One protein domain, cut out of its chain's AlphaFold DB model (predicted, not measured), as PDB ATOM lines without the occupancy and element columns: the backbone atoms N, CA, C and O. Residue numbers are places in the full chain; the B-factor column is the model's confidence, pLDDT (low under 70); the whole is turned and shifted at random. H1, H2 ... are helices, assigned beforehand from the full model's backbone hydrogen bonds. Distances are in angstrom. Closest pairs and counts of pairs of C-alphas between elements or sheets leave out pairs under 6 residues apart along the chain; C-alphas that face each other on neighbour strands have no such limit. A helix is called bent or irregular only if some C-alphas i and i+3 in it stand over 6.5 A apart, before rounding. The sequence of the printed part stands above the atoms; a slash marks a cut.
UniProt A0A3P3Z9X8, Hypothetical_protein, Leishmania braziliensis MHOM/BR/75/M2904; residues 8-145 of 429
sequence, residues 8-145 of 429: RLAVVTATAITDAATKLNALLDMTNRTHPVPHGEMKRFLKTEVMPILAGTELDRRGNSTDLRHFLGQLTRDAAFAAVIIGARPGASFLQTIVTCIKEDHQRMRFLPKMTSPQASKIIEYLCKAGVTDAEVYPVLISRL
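This is residues 8 to 145 of the 429 residues of the protein "Hypothetical_protein" of Leishmania braziliensis MHOM/BR/75/M2904 (UniProt A0A3P3Z9X8). One long helix, H3, runs through the middle of a compact body, with the hairpin of H1 and H2 packed on one side of it and H4 and H5 on the other, where the short H6 bridges H4 and H5. H1 to H4 form an up-and-down bundle, each helix running against the one before it in the chain, and residues 30 to 35 stick out from the turn between H1 and H2. The printed part has 138 residues with six named helices, H1 to H6 in chain order, and no named strand; the class is all helix. It is compact, with a radius of gyration of the C-alphas of 14.0 A and a rounded outline spanning 40 by 32 by 29 A.

Find C-alpha 14 at (177.261, -46.326, 1.433); from there H1 runs through residues 14 to 28, 21.2 A long. Next comes H2, residues 39 to 54, 19.9 A, with a kink of 37 degrees near residue 48; it is irregular, but only just, C-alphas 48 and 51 being 6.6 A apart. H3, residues 66 to 85, starts at C-alpha 66, (187.499, -45.532, 6.628), and is 28.9 A long. H4 covers residues 93 to 103, H5 residues 117 to 129 over 18.2 A, and H6 residues 137 to 142, ending at C-alpha 142, (187.692, -56.836, 23.474).

Begin at the hub, H3, which touches four helices. Look at Ala 21 and Leu 75, the closest C-alphas of H1 and H3, 4.8 A apart; the two run the same way at a steep tilt of 36 degrees, only just past shallow. H1 and H2 form a hairpin at a shallow tilt of 26 degrees, closest at the C-alphas of Ala 20 and Val 50, 6.1 A. H3 touches H4 with residues 76 to 83 alone, closest at the C-alphas of Thr 76 and Ile 98, 6.8 A. H3 and H5 touch at a shallow tilt of 23 degrees, the same way, with the C-alphas of Arg 77 and Ile 123 closest at 5.1 A. H6 touches H5, closest at the C-alphas of Ala 120 and Leu 141, 5.4 A, and H4, closest at those of Lys 103 and Val 137, 5.5 A. H1 stays apart from H4, H5 and H6. Every O i to N i+4 pair is within hydrogen-bond range in H1, H3, H4 and H5; H2 has 9 of 12 and H6 1 of 2.

The C-alphas farthest apart are those of Arg 8 and Thr 34, 43.2 A. The printed part has no cut; the links H2 to H3 and H4 to H5 are long. Confidence is under 70 at residues 8 to 9 and 62 to 64.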
ATOM      1  N   ARG A   8     173.933 -65.930  -1.264       51.00
ATOM      2  CA  ARG A   8     173.361 -64.715  -1.865       51.00
ATOM      3  C   ARG A   8     174.092 -63.508  -1.273       51.00
ATOM      4  O   ARG A   8     173.974 -63.261  -0.079       51.00
ATOM      5  N   LEU A   9     174.864 -62.810  -2.101       58.84
ATOM      6  CA  LEU A   9     175.566 -61.591  -1.718       58.84
ATOM      7  C   LEU A   9     174.522 -60.506  -1.452       58.84
ATOM      8  O   LEU A   9     173.801 -60.105  -2.365       58.84
ATOM      9  N   ALA A  10     174.415 -60.063  -0.202       78.75
ATOM     10  CA  ALA A  10     173.612 -58.908   0.173       78.75
ATOM     11  C   ALA A  10     174.546 -57.696   0.219       78.75
ATOM     12  O   ALA A  10     175.248 -57.481   1.209       78.75
ATOM     13  N   VAL A  11     174.606 -56.962  -0.895       83.94
ATOM     14  CA  VAL A  11     175.437 -55.759  -1.030       83.94
ATOM     15  C   VAL A  11     174.739 -54.587  -0.347       83.94
ATOM     16  O   VAL A  11     173.574 -54.308  -0.630       83.94
ATOM     17  N   VAL A  12     175.461 -53.894   0.528       86.81
ATOM     18  CA  VAL A  12     174.987 -52.701   1.235       86.81
ATOM     19  C   VAL A  12     175.618 -51.454   0.628       86.81
ATOM     20  O   VAL A  12     176.828 -51.411   0.383       86.81
ATOM     21  N   THR A  13     174.801 -50.426   0.397       87.94
ATOM     22  CA  THR A  13     175.265 -49.158  -0.169       87.94
ATOM     23  C   THR A  13     175.769 -48.197   0.903       87.94
ATOM     24  O   THR A  13     175.280 -48.178   2.037       87.94
ATOM     25  N   ALA A  14     176.724 -47.344   0.529       86.69
ATOM     26  CA  ALA A  14     177.261 -46.326   1.433       86.69
ATOM     27  C   ALA A  14     176.179 -45.349   1.943       86.69
ATOM     28  O   ALA A  14     176.206 -44.928   3.104       86.69
ATOM     29  N   THR A  15     175.197 -45.032   1.091       88.88
ATOM     30  CA  THR A  15     174.062 -44.161   1.428       88.88
ATOM     31  C   THR A  15     173.170 -44.792   2.489       88.88
ATOM     32  O   THR A  15     172.933 -44.167   3.514       88.88
ATOM     33  N   ALA A  16     172.783 -46.061   2.319       90.69
ATOM     34  CA  ALA A  16     171.932 -46.763   3.279       90.69
ATOM     35  C   ALA A  16     172.561 -46.804   4.679       90.69
ATOM     36  O   ALA A  16     171.881 -46.563   5.673       90.69
ATOM     37  N   ILE A  17     173.872 -47.052   4.766       91.38
ATOM     38  CA  ILE A  17     174.609 -47.051   6.039       91.38
ATOM     39  C   ILE A  17     174.606 -45.666   6.676       91.38
ATOM     40  O   ILE A  17     174.307 -45.545   7.862       91.38
ATOM     41  N   THR A  18     174.945 -44.633   5.903       90.56
ATOM     42  CA  THR A  18     175.039 -43.258   6.412       90.56
ATOM     43  C   THR A  18     173.680 -42.764   6.901       90.56
ATOM     44  O   THR A  18     173.574 -42.244   8.015       90.56
ATOM     45  N   ASP A  19     172.632 -43.003   6.114       92.88
ATOM     46  CA  ASP A  19     171.262 -42.613   6.437       92.88
ATOM     47  C   ASP A  19     170.755 -43.370   7.666       92.88
ATOM     48  O   ASP A  19     170.228 -42.761   8.601       92.88
ATOM     49  N   ALA A  20     170.967 -44.691   7.719       94.62
ATOM     50  CA  ALA A  20     170.557 -45.504   8.857       94.62
ATOM     51  C   ALA A  20     171.309 -45.126  10.139       94.62
ATOM     52  O   ALA A  20     170.685 -45.023  11.193       94.62
ATOM     53  N   ALA A  21     172.622 -44.884  10.063       92.56
ATOM     54  CA  ALA A  21     173.436 -44.494  11.213       92.56
ATOM     55  C   ALA A  21     173.014 -43.125  11.751       92.56
ATOM     56  O   ALA A  21     172.782 -42.978  12.951       92.56
ATOM     57  N   THR A  22     172.847 -42.145  10.861       91.94
ATOM     58  CA  THR A  22     172.441 -40.782  11.224       91.94
ATOM     59  C   THR A  22     171.034 -40.773  11.812       91.94
ATOM     60  O   THR A  22     170.808 -40.210  12.884       91.94
ATOM     61  N   LYS A  23     170.083 -41.450  11.159       93.94
ATOM     62  CA  LYS A  23     168.696 -41.496  11.621       93.94
ATOM     63  C   LYS A  23     168.542 -42.311  12.902       93.94
ATOM     64  O   LYS A  23     167.827 -41.862  13.790       93.94
ATOM     65  N   LEU A  24     169.228 -43.447  13.057       94.06
ATOM     66  CA  LEU A  24     169.195 -44.200  14.315       94.06
ATOM     67  C   LEU A  24     169.764 -43.366  15.463       94.06
ATOM     68  O   LEU A  24     169.158 -43.301  16.530       94.06
ATOM     69  N   ASN A  25     170.890 -42.687  15.232       91.62
ATOM     70  CA  ASN A  25     171.484 -41.806  16.226       91.62
ATOM     71  C   ASN A  25     170.518 -40.683  16.630       91.62
ATOM     72  O   ASN A  25     170.280 -40.485  17.818       91.62
ATOM     73  N   ALA A  26     169.872 -40.039  15.655       89.75
ATOM     74  CA  ALA A  26     168.853 -39.028  15.906       89.75
ATOM     75  C   ALA A  26     167.627 -39.592  16.643       89.75
ATOM     76  O   ALA A  26     167.034 -38.900  17.462       89.75
ATOM     77  N   LEU A  27     167.212 -40.836  16.384       90.81
ATOM     78  CA  LEU A  27     166.118 -41.476  17.124       90.81
ATOM     79  C   LEU A  27     166.493 -41.758  18.590       90.81
ATOM     80  O   LEU A  27     165.613 -41.728  19.445       90.81
ATOM     81  N   LEU A  28     167.771 -41.998  18.879       89.56
ATOM     82  CA  LEU A  28     168.285 -42.293  20.219       89.56
ATOM     83  C   LEU A  28     168.706 -41.041  21.003       89.56
ATOM     84  O   LEU A  28     168.860 -41.118  22.223       89.56
ATOM     85  N   ASP A  29     168.905 -39.908  20.328       86.38
ATOM     86  CA  ASP A  29     169.299 -38.652  20.960       86.38
ATOM     87  C   ASP A  29     168.147 -38.041  21.774       86.38
ATOM     88  O   ASP A  29     167.052 -37.779  21.268       86.38
ATOM     89  N   MET A  30     168.423 -37.803  23.057       81.19
ATOM     90  CA  MET A  30     167.507 -37.194  24.023       81.19
ATOM     91  C   MET A  30     167.865 -35.739  24.341       81.19
ATOM     92  O   MET A  30     167.114 -35.076  25.049       81.19
ATOM     93  N   THR A  31     168.984 -35.222  23.823       81.31
ATOM     94  CA  THR A  31     169.517 -33.897  24.186       81.31
ATOM     95  C   THR A  31     168.519 -32.773  23.899       81.31
ATOM     96  O   THR A  31     168.410 -31.833  24.679       81.31
ATOM     97  N   ASN A  32     167.749 -32.907  22.815       77.44
ATOM     98  CA  ASN A  32     166.776 -31.910  22.363       77.44
ATOM     99  C   ASN A  32     165.323 -32.421  22.400       77.44
ATOM    100  O   ASN A  32     164.468 -31.880  21.699       77.44
ATOM    101  N   ARG A  33     165.025 -33.490  23.156       76.56
ATOM    102  CA  ARG A  33     163.688 -34.110  23.182       76.56
ATOM    103  C   ARG A  33     163.099 -34.174  24.581       76.56
ATOM    104  O   ARG A  33     163.765 -34.566  25.530       76.56
ATOM    105  N   THR A  34     161.810 -33.858  24.677       76.25
ATOM    106  CA  THR A  34     161.026 -33.966  25.916       76.25
ATOM    107  C   THR A  34     160.606 -35.403  26.222       76.25
ATOM    108  O   THR A  34     160.493 -35.772  27.391       76.25
ATOM    109  N   HIS A  35     160.411 -36.235  25.193       79.88
ATOM    110  CA  HIS A  35     159.992 -37.629  25.337       79.88
ATOM    111  C   HIS A  35     160.802 -38.578  24.439       79.88
ATOM    112  O   HIS A  35     161.202 -38.185  23.337       79.88
ATOM    113  N   PRO A  36     161.035 -39.831  24.881       84.38
ATOM    114  CA  PRO A  36     161.638 -40.862  24.044       84.38
ATOM    115  C   PRO A  36     160.787 -41.172  22.809       84.38
ATOM    116  O   PRO A  36     159.560 -41.075  22.844       84.38
ATOM    117  N   VAL A  37     161.438 -41.620  21.732       87.12
ATOM    118  CA  VAL A  37     160.741 -42.118  20.536       87.12
ATOM    119  C   VAL A  37     159.847 -43.306  20.908       87.12
ATOM    120  O   VAL A  37     160.302 -44.204  21.628       87.12
ATOM    121  N   PRO A  38     158.607 -43.382  20.387       89.44
ATOM    122  CA  PRO A  38     157.741 -44.531  20.610       89.44
ATOM    123  C   PRO A  38     158.417 -45.854  20.227       89.44
ATOM    124  O   PRO A  38     158.959 -46.013  19.130       89.44
ATOM    125  N   HIS A  39     158.318 -46.861  21.098       89.12
ATOM    126  CA  HIS A  39     158.971 -48.160  20.883       89.12
ATOM    127  C   HIS A  39     158.577 -48.821  19.553       89.12
ATOM    128  O   HIS A  39     159.396 -49.505  18.944       89.12
ATOM    129  N   GLY A  40     157.336 -48.631  19.093       90.12
ATOM    130  CA  GLY A  40     156.865 -49.168  17.814       90.12
ATOM    131  C   GLY A  40     157.585 -48.566  16.605       90.12
ATOM    132  O   GLY A  40     157.910 -49.291  15.666       90.12
ATOM    133  N   GLU A  41     157.886 -47.267  16.645       92.00
ATOM    134  CA  GLU A  41     158.636 -46.579  15.592       92.00
ATOM    135  C   GLU A  41     160.092 -47.046  15.567       92.00
ATOM    136  O   GLU A  41     160.581 -47.457  14.514       92.00
ATOM    137  N   MET A  42     160.739 -47.099  16.736       92.06
ATOM    138  CA  MET A  42     162.100 -47.621  16.873       92.06
ATOM    139  C   MET A  42     162.193 -49.068  16.368       92.06
ATOM    140  O   MET A  42     163.040 -49.388  15.539       92.06
ATOM    141  N   LYS A  43     161.277 -49.950  16.797       92.38
ATOM    142  CA  LYS A  43     161.229 -51.352  16.345       92.38
ATOM    143  C   LYS A  43     161.037 -51.468  14.836       92.38
ATOM    144  O   LYS A  43     161.683 -52.311  14.213       92.38
ATOM    145  N   ARG A  44     160.161 -50.645  14.248       93.19
ATOM    146  CA  ARG A  44     159.933 -50.625  12.800       93.19
ATOM    147  C   ARG A  44     161.208 -50.222  12.067       93.19
ATOM    148  O   ARG A  44     161.648 -50.976  11.211       93.19
ATOM    149  N   PHE A  45     161.819 -49.105  12.456       94.44
ATOM    150  CA  PHE A  45     163.034 -48.594  11.826       94.44
ATOM    151  C   PHE A  45     164.207 -49.575  11.936       94.44
ATOM    152  O   PHE A  45     164.887 -49.857  10.951       94.44
ATOM    153  N   LEU A  46     164.395 -50.176  13.115       93.56
ATOM    154  CA  LEU A  46     165.390 -51.225  13.315       93.56
ATOM    155  C   LEU A  46     165.157 -52.406  12.366       93.56
ATOM    156  O   LEU A  46     166.100 -52.892  11.748       93.56
ATOM    157  N   LYS A  47     163.907 -52.861  12.230       93.06
ATOM    158  CA  LYS A  47     163.554 -54.010  11.390       93.06
ATOM    159  C   LYS A  47     163.707 -53.725   9.892       93.06
ATOM    160  O   LYS A  47     164.151 -54.621   9.181       93.06
ATOM    161  N   THR A  48     163.305 -52.546   9.415       92.75
ATOM    162  CA  THR A  48     163.246 -52.248   7.973       92.75
ATOM    163  C   THR A  48     164.529 -51.642   7.427       92.75
ATOM    164  O   THR A  48     164.895 -51.974   6.309       92.75
ATOM    165  N   GLU A  49     165.233 -50.819   8.207       93.94
ATOM    166  CA  GLU A  49     166.399 -50.074   7.712       93.94
ATOM    167  C   GLU A  49     167.716 -50.610   8.284       93.94
ATOM    168  O   GLU A  49     168.696 -50.765   7.564       93.94
ATOM    169  N   VAL A  50     167.756 -50.940   9.580       95.12
ATOM    170  CA  VAL A  50     169.020 -51.274  10.265       95.12
ATOM    171  C   VAL A  50     169.396 -52.749  10.106       95.12
ATOM    172  O   VAL A  50     170.533 -53.067   9.767       95.12
ATOM    173  N   MET A  51     168.462 -53.673  10.342       94.06
ATOM    174  CA  MET A  51     168.747 -55.112  10.262       94.06
ATOM    175  C   MET A  51     169.174 -55.588   8.876       94.06
ATOM    176  O   MET A  51     170.099 -56.395   8.826       94.06
ATOM    177  N   PRO A  52     168.596 -55.109   7.759       93.44
ATOM    178  CA  PRO A  52     169.085 -55.487   6.437       93.44
ATOM    179  C   PRO A  52     170.546 -55.083   6.206       93.44
ATOM    180  O   PRO A  52     171.307 -55.866   5.644       93.44
ATOM    181  N   ILE A  53     170.962 -53.918   6.713       93.81
ATOM    182  CA  ILE A  53     172.359 -53.463   6.662       93.81
ATOM    183  C   ILE A  53     173.253 -54.380   7.500       93.81
ATOM    184  O   ILE A  53     174.253 -54.891   7.003       93.81
ATOM    185  N   LEU A  54     172.876 -54.652   8.756       93.88
ATOM    186  CA  LEU A  54     173.653 -55.531   9.638       93.88
ATOM    187  C   LEU A  54     173.611 -57.008   9.219       93.88
ATOM    188  O   LEU A  54     174.428 -57.784   9.700       93.88
ATOM    189  N   ALA A  55     172.691 -57.413   8.341       92.38
ATOM    190  CA  ALA A  55     172.651 -58.727   7.694       92.38
ATOM    191  C   ALA A  55     173.440 -58.766   6.367       92.38
ATOM    192  O   ALA A  55     173.677 -59.843   5.823       92.38
ATOM    193  N   GLY A  56     173.894 -57.612   5.873       88.75
ATOM    194  CA  GLY A  56     174.674 -57.476   4.646       88.75
ATOM    195  C   GLY A  56     176.035 -58.168   4.702       88.75
ATOM    196  O   GLY A  56     176.671 -58.267   5.754       88.75
ATOM    197  N   THR A  57     176.499 -58.670   3.562       86.56
ATOM    198  CA  THR A  57     177.757 -59.427   3.468       86.56
ATOM    199  C   THR A  57     178.873 -58.635   2.805       86.56
ATOM    200  O   THR A  57     180.034 -58.888   3.095       86.56
ATOM    201  N   GLU A  58     178.544 -57.670   1.945       85.56
ATOM    202  CA  GLU A  58     179.528 -56.890   1.190       85.56
ATOM    203  C   GLU A  58     179.154 -55.409   1.145       85.56
ATOM    204  O   GLU A  58     177.979 -55.047   1.193       85.56
ATOM    205  N   LEU A  59     180.171 -54.559   1.018       84.12
ATOM    206  CA  LEU A  59     180.011 -53.130   0.760       84.12
ATOM    207  C   LEU A  59     180.121 -52.872  -0.741       84.12
ATOM    208  O   LEU A  59     180.907 -53.524  -1.431       84.12
ATOM    209  N   ASP A  60     179.351 -51.911  -1.249       81.81
ATOM    210  CA  ASP A  60     179.521 -51.454  -2.626       81.81
ATOM    211  C   ASP A  60     180.951 -50.913  -2.879       81.81
ATOM    212  O   ASP A  60     181.717 -50.615  -1.958       81.81
ATOM    213  N   ARG A  61     181.343 -50.767  -4.153       72.12
ATOM    214  CA  ARG A  61     182.698 -50.302  -4.527       72.12
ATOM    215  C   ARG A  61     183.046 -48.910  -3.975       72.12
ATOM    216  O   ARG A  61     184.227 -48.585  -3.888       72.12
ATOM    217  N   ARG A  62     182.046 -48.094  -3.622       66.31
ATOM    218  CA  ARG A  62     182.221 -46.761  -3.022       66.31
ATOM    219  C   ARG A  62     182.377 -46.840  -1.498       66.31
ATOM    220  O   ARG A  62     182.884 -45.900  -0.896       66.31
ATOM    221  N   GLY A  63     181.995 -47.958  -0.886       57.91
ATOM    222  CA  GLY A  63     181.981 -48.179   0.553       57.91
ATOM    223  C   GLY A  63     183.280 -48.687   1.171       57.91
ATOM    224  O   GLY A  63     183.336 -48.935   2.374       57.91
ATOM    225  N   ASN A  64     184.366 -48.794   0.407       64.75
ATOM    226  CA  ASN A  64     185.674 -49.146   0.960       64.75
ATOM    227  C   ASN A  64     186.416 -47.933   1.567       64.75
ATOM    228  O   ASN A  64     187.613 -47.763   1.342       64.75
ATOM    229  N   SER A  65     185.714 -47.074   2.312       79.88
ATOM    230  CA  SER A  65     186.299 -45.920   3.004       79.88
ATOM    231  C   SER A  65     186.391 -46.154   4.515       79.88
ATOM    232  O   SER A  65     185.619 -46.917   5.105       79.88
ATOM    233  N   THR A  66     187.354 -45.494   5.163       80.31
ATOM    234  CA  THR A  66     187.499 -45.532   6.628       80.31
ATOM    235  C   THR A  66     186.260 -44.962   7.322       80.31
ATOM    236  O   THR A  66     185.796 -45.545   8.301       80.31
ATOM    237  N   ASP A  67     185.683 -43.892   6.773       82.75
ATOM    238  CA  ASP A  67     184.502 -43.225   7.330       82.75
ATOM    239  C   ASP A  67     183.276 -44.136   7.314       82.75
ATOM    240  O   ASP A  67     182.557 -44.230   8.306       82.75
ATOM    241  N   LEU A  68     183.066 -44.897   6.234       85.19
ATOM    242  CA  LEU A  68     181.926 -45.808   6.173       85.19
ATOM    243  C   LEU A  68     182.044 -46.940   7.197       85.19
ATOM    244  O   LEU A  68     181.067 -47.303   7.852       85.19
ATOM    245  N   ARG A  69     183.253 -47.476   7.385       84.75
ATOM    246  CA  ARG A  69     183.507 -48.493   8.414       84.75
ATOM    247  C   ARG A  69     183.320 -47.930   9.823       84.75
ATOM    248  O   ARG A  69     182.812 -48.633  10.695       84.75
ATOM    249  N   HIS A  70     183.655 -46.658  10.034       87.00
ATOM    250  CA  HIS A  70     183.331 -45.957  11.272       87.00
ATOM    251  C   HIS A  70     181.810 -45.846  11.485       87.00
ATOM    252  O   HIS A  70     181.333 -46.159  12.580       87.00
ATOM    253  N   PHE A  71     181.045 -45.484  10.447       89.38
ATOM    254  CA  PHE A  71     179.579 -45.431  10.503       89.38
ATOM    255  C   PHE A  71     178.940 -46.800  10.753       89.38
ATOM    256  O   PHE A  71     177.985 -46.878  11.517       89.38
ATOM    257  N   LEU A  72     179.480 -47.891  10.205       92.25
ATOM    258  CA  LEU A  72     179.036 -49.252  10.543       92.25
ATOM    259  C   LEU A  72     179.292 -49.593  12.014       92.25
ATOM    260  O   LEU A  72     178.430 -50.175  12.678       92.25
ATOM    261  N   GLY A  73     180.446 -49.186  12.552       92.81
ATOM    262  CA  GLY A  73     180.739 -49.302  13.980       92.81
ATOM    263  C   GLY A  73     179.744 -48.517  14.839       92.81
ATOM    264  O   GLY A  73     179.235 -49.035  15.835       92.81
ATOM    265  N   GLN A  74     179.403 -47.295  14.423       92.75
ATOM    266  CA  GLN A  74     178.381 -46.473  15.069       92.75
ATOM    267  C   GLN A  74     176.989 -47.107  14.980       92.75
ATOM    268  O   GLN A  74     176.307 -47.197  15.996       92.75
ATOM    269  N   LEU A  75     176.584 -47.581  13.803       95.62
ATOM    270  CA  LEU A  75     175.289 -48.217  13.575       95.62
ATOM    271  C   LEU A  75     175.138 -49.477  14.432       95.62
ATOM    272  O   LEU A  75     174.105 -49.667  15.064       95.62
ATOM    273  N   THR A  76     176.185 -50.302  14.511       96.50
ATOM    274  CA  THR A  76     176.210 -51.513  15.350       96.50
ATOM    275  C   THR A  76     176.075 -51.162  16.833       96.50
ATOM    276  O   THR A  76     175.280 -51.771  17.550       96.50
ATOM    277  N   ARG A  77     176.800 -50.133  17.297       96.38
ATOM    278  CA  ARG A  77     176.688 -49.599  18.664       96.38
ATOM    279  C   ARG A  77     175.283 -49.097  18.971       96.38
ATOM    280  O   ARG A  77     174.732 -49.432  20.017       96.38
ATOM    281  N   ASP A  78     174.722 -48.297  18.078       96.56
ATOM    282  CA  ASP A  78     173.419 -47.669  18.265       96.56
ATOM    283  C   ASP A  78     172.294 -48.712  18.185       96.56
ATOM    284  O   ASP A  78     171.347 -48.652  18.966       96.56
ATOM    285  N   ALA A  79     172.440 -49.745  17.351       97.00
ATOM    286  CA  ALA A  79     171.532 -50.889  17.313       97.00
ATOM    287  C   ALA A  79     171.574 -51.703  18.617       97.00
ATOM    288  O   ALA A  79     170.520 -52.052  19.153       97.00
ATOM    289  N   ALA A  80     172.767 -51.961  19.167       97.12
ATOM    290  CA  ALA A  80     172.912 -52.628  20.460       97.12
ATOM    291  C   ALA A  80     172.288 -51.798  21.597       97.12
ATOM    292  O   ALA A  80     171.585 -52.344  22.444       97.12
ATOM    293  N   PHE A  81     172.471 -50.472  21.586       96.19
ATOM    294  CA  PHE A  81     171.824 -49.581  22.554       96.19
ATOM    295  C   PHE A  81     170.298 -49.604  22.430       96.19
ATOM    296  O   PHE A  81     169.587 -49.734  23.427       96.19
ATOM    297  N   ALA A  82     169.789 -49.532  21.199       95.25
ATOM    298  CA  ALA A  82     168.362 -49.582  20.933       95.25
ATOM    299  C   ALA A  82     167.738 -50.896  21.430       95.25
ATOM    300  O   ALA A  82     166.625 -50.870  21.947       95.25
ATOM    301  N   ALA A  83     168.470 -52.019  21.355       94.38
ATOM    302  CA  ALA A  83     168.060 -53.312  21.913       94.38
ATOM    303  C   ALA A  83     167.717 -53.229  23.409       94.38
ATOM    304  O   ALA A  83     166.706 -53.781  23.848       94.38
ATOM    305  N   VAL A  84     168.551 -52.514  24.170       94.31
ATOM    306  CA  VAL A  84     168.369 -52.298  25.609       94.31
ATOM    307  C   VAL A  84     167.127 -51.444  25.859       94.31
ATOM    308  O   VAL A  84     166.289 -51.816  26.675       94.31
ATOM    309  N   ILE A  85     166.960 -50.340  25.119       91.62
ATOM    310  CA  ILE A  85     165.814 -49.427  25.274       91.62
ATOM    311  C   ILE A  85     164.486 -50.139  25.007       91.62
ATOM    312  O   ILE A  85     163.541 -50.010  25.781       91.62
ATOM    313  N   ILE A  86     164.399 -50.912  23.921       91.00
ATOM    314  CA  ILE A  86     163.146 -51.575  23.532       91.00
ATOM    315  C   ILE A  86     162.837 -52.833  24.360       91.00
ATOM    316  O   ILE A  86     161.822 -53.487  24.086       91.00
ATOM    317  N   GLY A  87     163.708 -53.201  25.309       90.12
ATOM    318  CA  GLY A  87     163.593 -54.419  26.109       90.12
ATOM    319  C   GLY A  87     163.629 -55.685  25.252       90.12
ATOM    320  O   GLY A  87     162.764 -56.553  25.391       90.12
ATOM    321  N   ALA A  88     164.563 -55.766  24.298       90.38
ATOM    322  CA  ALA A  88     164.695 -56.939  23.441       90.38
ATOM    323  C   ALA A  88     164.987 -58.193  24.281       90.38
ATOM    324  O   ALA A  88     165.808 -58.168  25.195       90.38
ATOM    325  N   ARG A  89     164.324 -59.311  23.960       90.88
ATOM    326  CA  ARG A  89     164.633 -60.600  24.597       90.88
ATOM    327  C   ARG A  89     166.030 -61.063  24.155       90.88
ATOM    328  O   ARG A  89     166.282 -60.982  22.954       90.88
ATOM    329  N   PRO A  90     166.864 -61.643  25.038       87.19
ATOM    330  CA  PRO A  90     168.225 -62.091  24.713       87.19
ATOM    331  C   PRO A  90     168.364 -62.954  23.448       87.19
ATOM    332  O   PRO A  90     169.316 -62.813  22.687       87.19
ATOM    333  N   GLY A  91     167.387 -63.829  23.188       84.62
ATOM    334  CA  GLY A  91     167.353 -64.708  22.011       84.62
ATOM    335  C   GLY A  91     166.627 -64.135  20.788       84.62
ATOM    336  O   GLY A  91     166.335 -64.877  19.855       84.62
ATOM    337  N   ALA A  92     166.255 -62.852  20.785       89.44
ATOM    338  CA  ALA A  92     165.539 -62.257  19.660       89.44
ATOM    339  C   ALA A  92     166.404 -62.262  18.390       89.44
ATOM    340  O   ALA A  92     167.591 -61.940  18.440       89.44
ATOM    341  N   SER A  93     165.786 -62.537  17.235       89.38
ATOM    342  CA  SER A  93     166.471 -62.549  15.930       89.38
ATOM    343  C   SER A  93     167.238 -61.256  15.650       89.38
ATOM    344  O   SER A  93     168.329 -61.292  15.104       89.38
ATOM    345  N   PHE A  94     166.700 -60.121  16.096       90.38
ATOM    346  CA  PHE A  94     167.357 -58.820  16.032       90.38
ATOM    347  C   PHE A  94     168.725 -58.793  16.749       90.38
ATOM    348  O   PHE A  94     169.701 -58.314  16.176       90.38
ATOM    349  N   LEU A  95     168.821 -59.328  17.974       93.50
ATOM    350  CA  LEU A  95     170.096 -59.412  18.700       93.50
ATOM    351  C   LEU A  95     171.042 -60.408  18.029       93.50
ATOM    352  O   LEU A  95     172.232 -60.131  17.918       93.50
ATOM    353  N   GLN A  96     170.509 -61.523  17.522       94.25
ATOM    354  CA  GLN A  96     171.295 -62.502  16.774       94.25
ATOM    355  C   GLN A  96     171.915 -61.889  15.515       94.25
ATOM    356  O   GLN A  96     173.101 -62.077  15.280       94.25
ATOM    357  N   THR A  97     171.186 -61.057  14.764       95.12
ATOM    358  CA  THR A  97     171.748 -60.334  13.612       95.12
ATOM    359  C   THR A  97     172.935 -59.452  14.010       95.12
ATOM    360  O   THR A  97     173.941 -59.437  13.301       95.12
ATOM    361  N   ILE A  98     172.853 -58.744  15.143       96.19
ATOM    362  CA  ILE A  98     173.966 -57.927  15.660       96.19
ATOM    363  C   ILE A  98     175.162 -58.818  16.016       96.19
ATOM    364  O   ILE A  98     176.285 -58.536  15.599       96.19
ATOM    365  N   VAL A  99     174.923 -59.908  16.750       96.31
ATOM    366  CA  VAL A  99     175.962 -60.862  17.163       96.31
ATOM    367  C   VAL A  99     176.654 -61.485  15.948       96.31
ATOM    368  O   VAL A  99     177.879 -61.448  15.862       96.31
ATOM    369  N   THR A 100     175.897 -61.972  14.962       95.12
ATOM    370  CA  THR A 100     176.439 -62.532  13.716       95.12
ATOM    371  C   THR A 100     177.197 -61.483  12.900       95.12
ATOM    372  O   THR A 100     178.234 -61.798  12.326       95.12
ATOM    373  N   CYS A 101     176.722 -60.231  12.856       95.25
ATOM    374  CA  CYS A 101     177.434 -59.130  12.193       95.25
ATOM    375  C   CYS A 101     178.844 -58.937  12.760       95.25
ATOM    376  O   CYS A 101     179.793 -58.770  12.000       95.25
ATOM    377  N   ILE A 102     178.986 -59.022  14.084       96.56
ATOM    378  CA  ILE A 102     180.271 -58.866  14.772       96.56
ATOM    379  C   ILE A 102     181.140 -60.119  14.604       96.56
ATOM    380  O   ILE A 102     182.295 -60.011  14.199       96.56
ATOM    381  N   LYS A 103     180.601 -61.311  14.890       95.44
ATOM    382  CA  LYS A 103     181.363 -62.574  14.861       95.44
ATOM    383  C   LYS A 103     181.891 -62.922  13.471       95.44
ATOM    384  O   LYS A 103     182.970 -63.490  13.354       95.44
ATOM    385  N   GLU A 104     181.137 -62.592  12.426       93.94
ATOM    386  CA  GLU A 104     181.475 -62.943  11.044       93.94
ATOM    387  C   GLU A 104     182.058 -61.771  10.238       93.94
ATOM    388  O   GLU A 104     182.207 -61.879   9.019       93.94
ATOM    389  N   ASP A 105     182.408 -60.645  10.874       92.62
ATOM    390  CA  ASP A 105     182.881 -59.444  10.167       92.62
ATOM    391  C   ASP A 105     184.112 -59.706   9.277       92.62
ATOM    392  O   ASP A 105     184.237 -59.121   8.198       92.62
ATOM    393  N   HIS A 106     184.997 -60.632   9.668       89.12
ATOM    394  CA  HIS A 106     186.190 -61.013   8.894       89.12
ATOM    395  C   HIS A 106     185.855 -61.557   7.497       89.12
ATOM    396  O   HIS A 106     186.620 -61.359   6.545       89.12
ATOM    397  N   GLN A 107     184.699 -62.209   7.366       88.75
ATOM    398  CA  GLN A 107     184.166 -62.750   6.113       88.75
ATOM    399  C   GLN A 107     183.109 -61.845   5.469       88.75
ATOM    400  O   GLN A 107     182.597 -62.190   4.405       88.75
ATOM    401  N   ARG A 108     182.777 -60.709   6.096       88.62
ATOM    402  CA  ARG A 108     181.699 -59.809   5.674       88.62
ATOM    403  C   ARG A 108     182.232 -58.405   5.375       88.62
ATOM    404  O   ARG A 108     183.144 -58.243   4.567       88.62
ATOM    405  N   MET A 109     181.670 -57.378   6.012       87.88
ATOM    406  CA  MET A 109     181.923 -55.967   5.699       87.88
ATOM    407  C   MET A 109     183.294 -55.453   6.186       87.88
ATOM    408  O   MET A 109     183.730 -54.388   5.747       87.88
ATOM    409  N   ARG A 110     184.003 -56.203   7.043       89.19
ATOM    410  CA  ARG A 110     185.357 -55.907   7.556       89.19
ATOM    411  C   ARG A 110     185.480 -54.516   8.188       89.19
ATOM    412  O   ARG A 110     186.462 -53.792   7.948       89.19
ATOM    413  N   PHE A 111     184.484 -54.118   8.978       90.44
ATOM    414  CA  PHE A 111     184.448 -52.806   9.627       90.44
ATOM    415  C   PHE A 111     185.112 -52.787  11.009       90.44
ATOM    416  O   PHE A 111     185.623 -51.740  11.414       90.44
ATOM    417  N   LEU A 112     185.199 -53.924  11.705       92.25
ATOM    418  CA  LEU A 112     185.768 -54.002  13.053       92.25
ATOM    419  C   LEU A 112     187.215 -53.498  13.164       92.25
ATOM    420  O   LEU A 112     187.519 -52.835  14.157       92.25
ATOM    421  N   PRO A 113     188.123 -53.699  12.184       89.31
ATOM    422  CA  PRO A 113     189.469 -53.123  12.244       89.31
ATOM    423  C   PRO A 113     189.518 -51.590  12.303       89.31
ATOM    424  O   PRO A 113     190.561 -51.037  12.636       89.31
ATOM    425  N   LYS A 114     188.427 -50.899  11.950       88.25
ATOM    426  CA  LYS A 114     188.302 -49.435  12.017       88.25
ATOM    427  C   LYS A 114     187.366 -48.963  13.136       88.25
ATOM    428  O   LYS A 114     187.151 -47.762  13.280       88.25
ATOM    429  N   MET A 115     186.817 -49.888  13.922       90.81
ATOM    430  CA  MET A 115     186.006 -49.566  15.089       90.81
ATOM    431  C   MET A 115     186.882 -48.959  16.185       90.81
ATOM    432  O   MET A 115     187.967 -49.461  16.476       90.81
ATOM    433  N   THR A 116     186.400 -47.893  16.814       93.06
ATOM    434  CA  THR A 116     187.113 -47.251  17.920       93.06
ATOM    435  C   THR A 116     186.847 -47.979  19.242       93.06
ATOM    436  O   THR A 116     185.774 -48.549  19.451       93.06
ATOM    437  N   SER A 117     187.790 -47.910  20.184       95.25
ATOM    438  CA  SER A 117     187.611 -48.467  21.535       95.25
ATOM    439  C   SER A 117     186.344 -47.957  22.268       95.25
ATOM    440  O   SER A 117     185.617 -48.771  22.853       95.25
ATOM    441  N   PRO A 118     185.951 -46.664  22.178       95.88
ATOM    442  CA  PRO A 118     184.665 -46.204  22.705       95.88
ATOM    443  C   PRO A 118     183.445 -46.915  22.101       95.88
ATOM    444  O   PRO A 118     182.458 -47.138  22.803       95.88
ATOM    445  N   GLN A 119     183.476 -47.243  20.804       95.56
ATOM    446  CA  GLN A 119     182.391 -47.980  20.148       95.56
ATOM    447  C   GLN A 119     182.353 -49.424  20.655       95.56
ATOM    448  O   GLN A 119     181.302 -49.866  21.115       95.56
ATOM    449  N   ALA A 120     183.495 -50.116  20.647       97.44
ATOM    450  CA  ALA A 120     183.602 -51.503  21.093       97.44
ATOM    451  C   ALA A 120     183.181 -51.673  22.562       97.44
ATOM    452  O   ALA A 120     182.329 -52.504  22.870       97.44
ATOM    453  N   SER A 121     183.699 -50.829  23.461       98.06
ATOM    454  CA  SER A 121     183.368 -50.885  24.892       98.06
ATOM    455  C   SER A 121     181.875 -50.664  25.167       98.06
ATOM    456  O   SER A 121     181.299 -51.347  26.013       98.06
ATOM    457  N   LYS A 122     181.220 -49.752  24.432       97.88
ATOM    458  CA  LYS A 122     179.767 -49.533  24.527       97.88
ATOM    459  C   LYS A 122     178.965 -50.701  23.962       97.88
ATOM    460  O   LYS A 122     177.973 -51.081  24.571       97.88
ATOM    461  N   ILE A 123     179.385 -51.286  22.838       98.25
ATOM    462  CA  ILE A 123     178.731 -52.484  22.292       98.25
ATOM    463  C   ILE A 123     178.778 -53.612  23.328       98.25
ATOM    464  O   ILE A 123     177.734 -54.177  23.632       98.25
ATOM    465  N   ILE A 124     179.943 -53.887  23.930       98.50
ATOM    466  CA  ILE A 124     180.082 -54.905  24.984       98.50
ATOM    467  C   ILE A 124     179.112 -54.631  26.141       98.50
ATOM    468  O   ILE A 124     178.363 -55.525  26.536       98.50
ATOM    469  N   GLU A 125     179.086 -53.394  26.650       98.31
ATOM    470  CA  GLU A 125     178.183 -52.982  27.729       98.31
ATOM    471  C   GLU A 125     176.708 -53.219  27.371       98.31
ATOM    472  O   GLU A 125     175.950 -53.754  28.179       98.31
ATOM    473  N   TYR A 126     176.290 -52.844  26.160       98.12
ATOM    474  CA  TYR A 126     174.902 -52.986  25.726       98.12
ATOM    475  C   TYR A 126     174.504 -54.435  25.462       98.12
ATOM    476  O   TYR A 126     173.404 -54.819  25.845       98.12
ATOM    477  N   LEU A 127     175.383 -55.257  24.884       97.75
ATOM    478  CA  LEU A 127     175.118 -56.688  24.708       97.75
ATOM    479  C   LEU A 127     174.986 -57.396  26.064       97.75
ATOM    480  O   LEU A 127     174.061 -58.181  26.251       97.75
ATOM    481  N   CYS A 128     175.847 -57.056  27.030       97.38
ATOM    482  CA  CYS A 128     175.732 -57.509  28.419       97.38
ATOM    483  C   CYS A 128     174.386 -57.099  29.043       97.38
ATOM    484  O   CYS A 128     173.648 -57.939  29.550       97.38
ATOM    485  N   LYS A 129     174.006 -55.817  28.937       96.75
ATOM    486  CA  LYS A 129     172.720 -55.299  29.444       96.75
ATOM    487  C   LYS A 129     171.499 -55.921  28.763       96.75
ATOM    488  O   LYS A 129     170.467 -56.082  29.407       96.75
ATOM    489  N   ALA A 130     171.606 -56.264  27.483       95.62
ATOM    490  CA  ALA A 130     170.569 -56.969  26.732       95.62
ATOM    491  C   ALA A 130     170.517 -58.480  27.044       95.62
ATOM    492  O   ALA A 130     169.662 -59.182  26.507       95.62
ATOM    493  N   GLY A 131     171.416 -58.982  27.901       95.50
ATOM    494  CA  GLY A 131     171.455 -60.371  28.351       95.50
ATOM    495  C   GLY A 131     171.991 -61.357  27.317       95.50
ATOM    496  O   GLY A 131     171.654 -62.535  27.388       95.50
ATOM    497  N   VAL A 132     172.781 -60.908  26.338       96.12
ATOM    498  CA  VAL A 132     173.378 -61.797  25.329       96.12
ATOM    499  C   VAL A 132     174.324 -62.790  26.007       96.12
ATOM    500  O   VAL A 132     175.257 -62.391  26.692       96.12
ATOM    501  N   THR A 133     174.080 -64.088  25.808       93.25
ATOM    502  CA  THR A 133     174.851 -65.176  26.437       93.25
ATOM    503  C   THR A 133     175.941 -65.766  25.542       93.25
ATOM    504  O   THR A 133     176.765 -66.537  26.024       93.25
ATOM    505  N   ASP A 134     175.946 -65.444  24.243       93.69
ATOM    506  CA  ASP A 134     176.960 -65.921  23.294       93.69
ATOM    507  C   ASP A 134     178.316 -65.279  23.619       93.69
ATOM    508  O   ASP A 134     178.572 -64.126  23.272       93.69
ATOM    509  N   ALA A 135     179.175 -66.027  24.312       92.50
ATOM    510  CA  ALA A 135     180.456 -65.529  24.791       92.50
ATOM    511  C   ALA A 135     181.449 -65.218  23.653       92.50
ATOM    512  O   ALA A 135     182.358 -64.413  23.843       92.50
ATOM    513  N   GLU A 136     181.278 -65.806  22.463       94.25
ATOM    514  CA  GLU A 136     182.236 -65.700  21.354       94.25
ATOM    515  C   GLU A 136     182.239 -64.313  20.694       94.25
ATOM    516  O   GLU A 136     183.206 -63.939  20.032       94.25
ATOM    517  N   VAL A 137     181.181 -63.517  20.886       96.00
ATOM    518  CA  VAL A 137     181.117 -62.142  20.360       96.00
ATOM    519  C   VAL A 137     182.086 -61.201  21.082       96.00
ATOM    520  O   VAL A 137     182.611 -60.256  20.488       96.00
ATOM    521  N   TYR A 138     182.338 -61.444  22.370       97.69
ATOM    522  CA  TYR A 138     183.070 -60.507  23.213       97.69
ATOM    523  C   TYR A 138     184.573 -60.471  22.921       97.69
ATOM    524  O   TYR A 138     185.077 -59.357  22.806       97.69
ATOM    525  N   PRO A 139     185.306 -61.590  22.733       96.69
ATOM    526  CA  PRO A 139     186.731 -61.548  22.400       96.69
ATOM    527  C   PRO A 139     187.045 -60.691  21.174       96.69
ATOM    528  O   PRO A 139     188.005 -59.917  21.174       96.69
ATOM    529  N   VAL A 140     186.181 -60.761  20.159       94.94
ATOM    530  CA  VAL A 140     186.298 -59.963  18.938       94.94
ATOM    531  C   VAL A 140     186.262 -58.463  19.264       94.94
ATOM    532  O   VAL A 140     187.121 -57.709  18.806       94.94
ATOM    533  N   LEU A 141     185.319 -58.029  20.105       97.38
ATOM    534  CA  LEU A 141     185.188 -56.633  20.532       97.38
ATOM    535  C   LEU A 141     186.282 -56.212  21.525       97.38
ATOM    536  O   LEU A 141     186.807 -55.106  21.418       97.38
ATOM    537  N   ILE A 142     186.648 -57.085  22.469       97.44
ATOM    538  CA  ILE A 142     187.692 -56.836  23.474       97.44
ATOM    539  C   ILE A 142     189.032 -56.564  22.778       97.44
ATOM    540  O   ILE A 142     189.765 -55.667  23.184       97.44
ATOM    541  N   SER A 143     189.310 -57.241  21.660       94.81
ATOM    542  CA  SER A 143     190.518 -57.009  20.858       94.81
ATOM    543  C   SER A 143     190.628 -55.597  20.257       94.81
ATOM    544  O   SER A 143     191.628 -55.285  19.613       94.81
ATOM    545  N   ARG A 144     189.578 -54.765  20.350       95.00
ATOM    546  CA  ARG A 144     189.552 -53.369  19.871       95.00
ATOM    547  C   ARG A 144     189.736 -52.352  20.998       95.00
ATOM    548  O   ARG A 144     189.694 -51.149  20.736       95.00
ATOM    549  N   LEU A 145     189.878 -52.809  22.241       96.00
ATOM    550  CA  LEU A 145     190.000 -51.922  23.387       96.00
ATOM    551  C   LEU A 145     191.369 -51.252  23.431       96.00
ATOM    552  O   LEU A 145     192.399 -51.863  23.168       96.00
TER     553      LEU A 145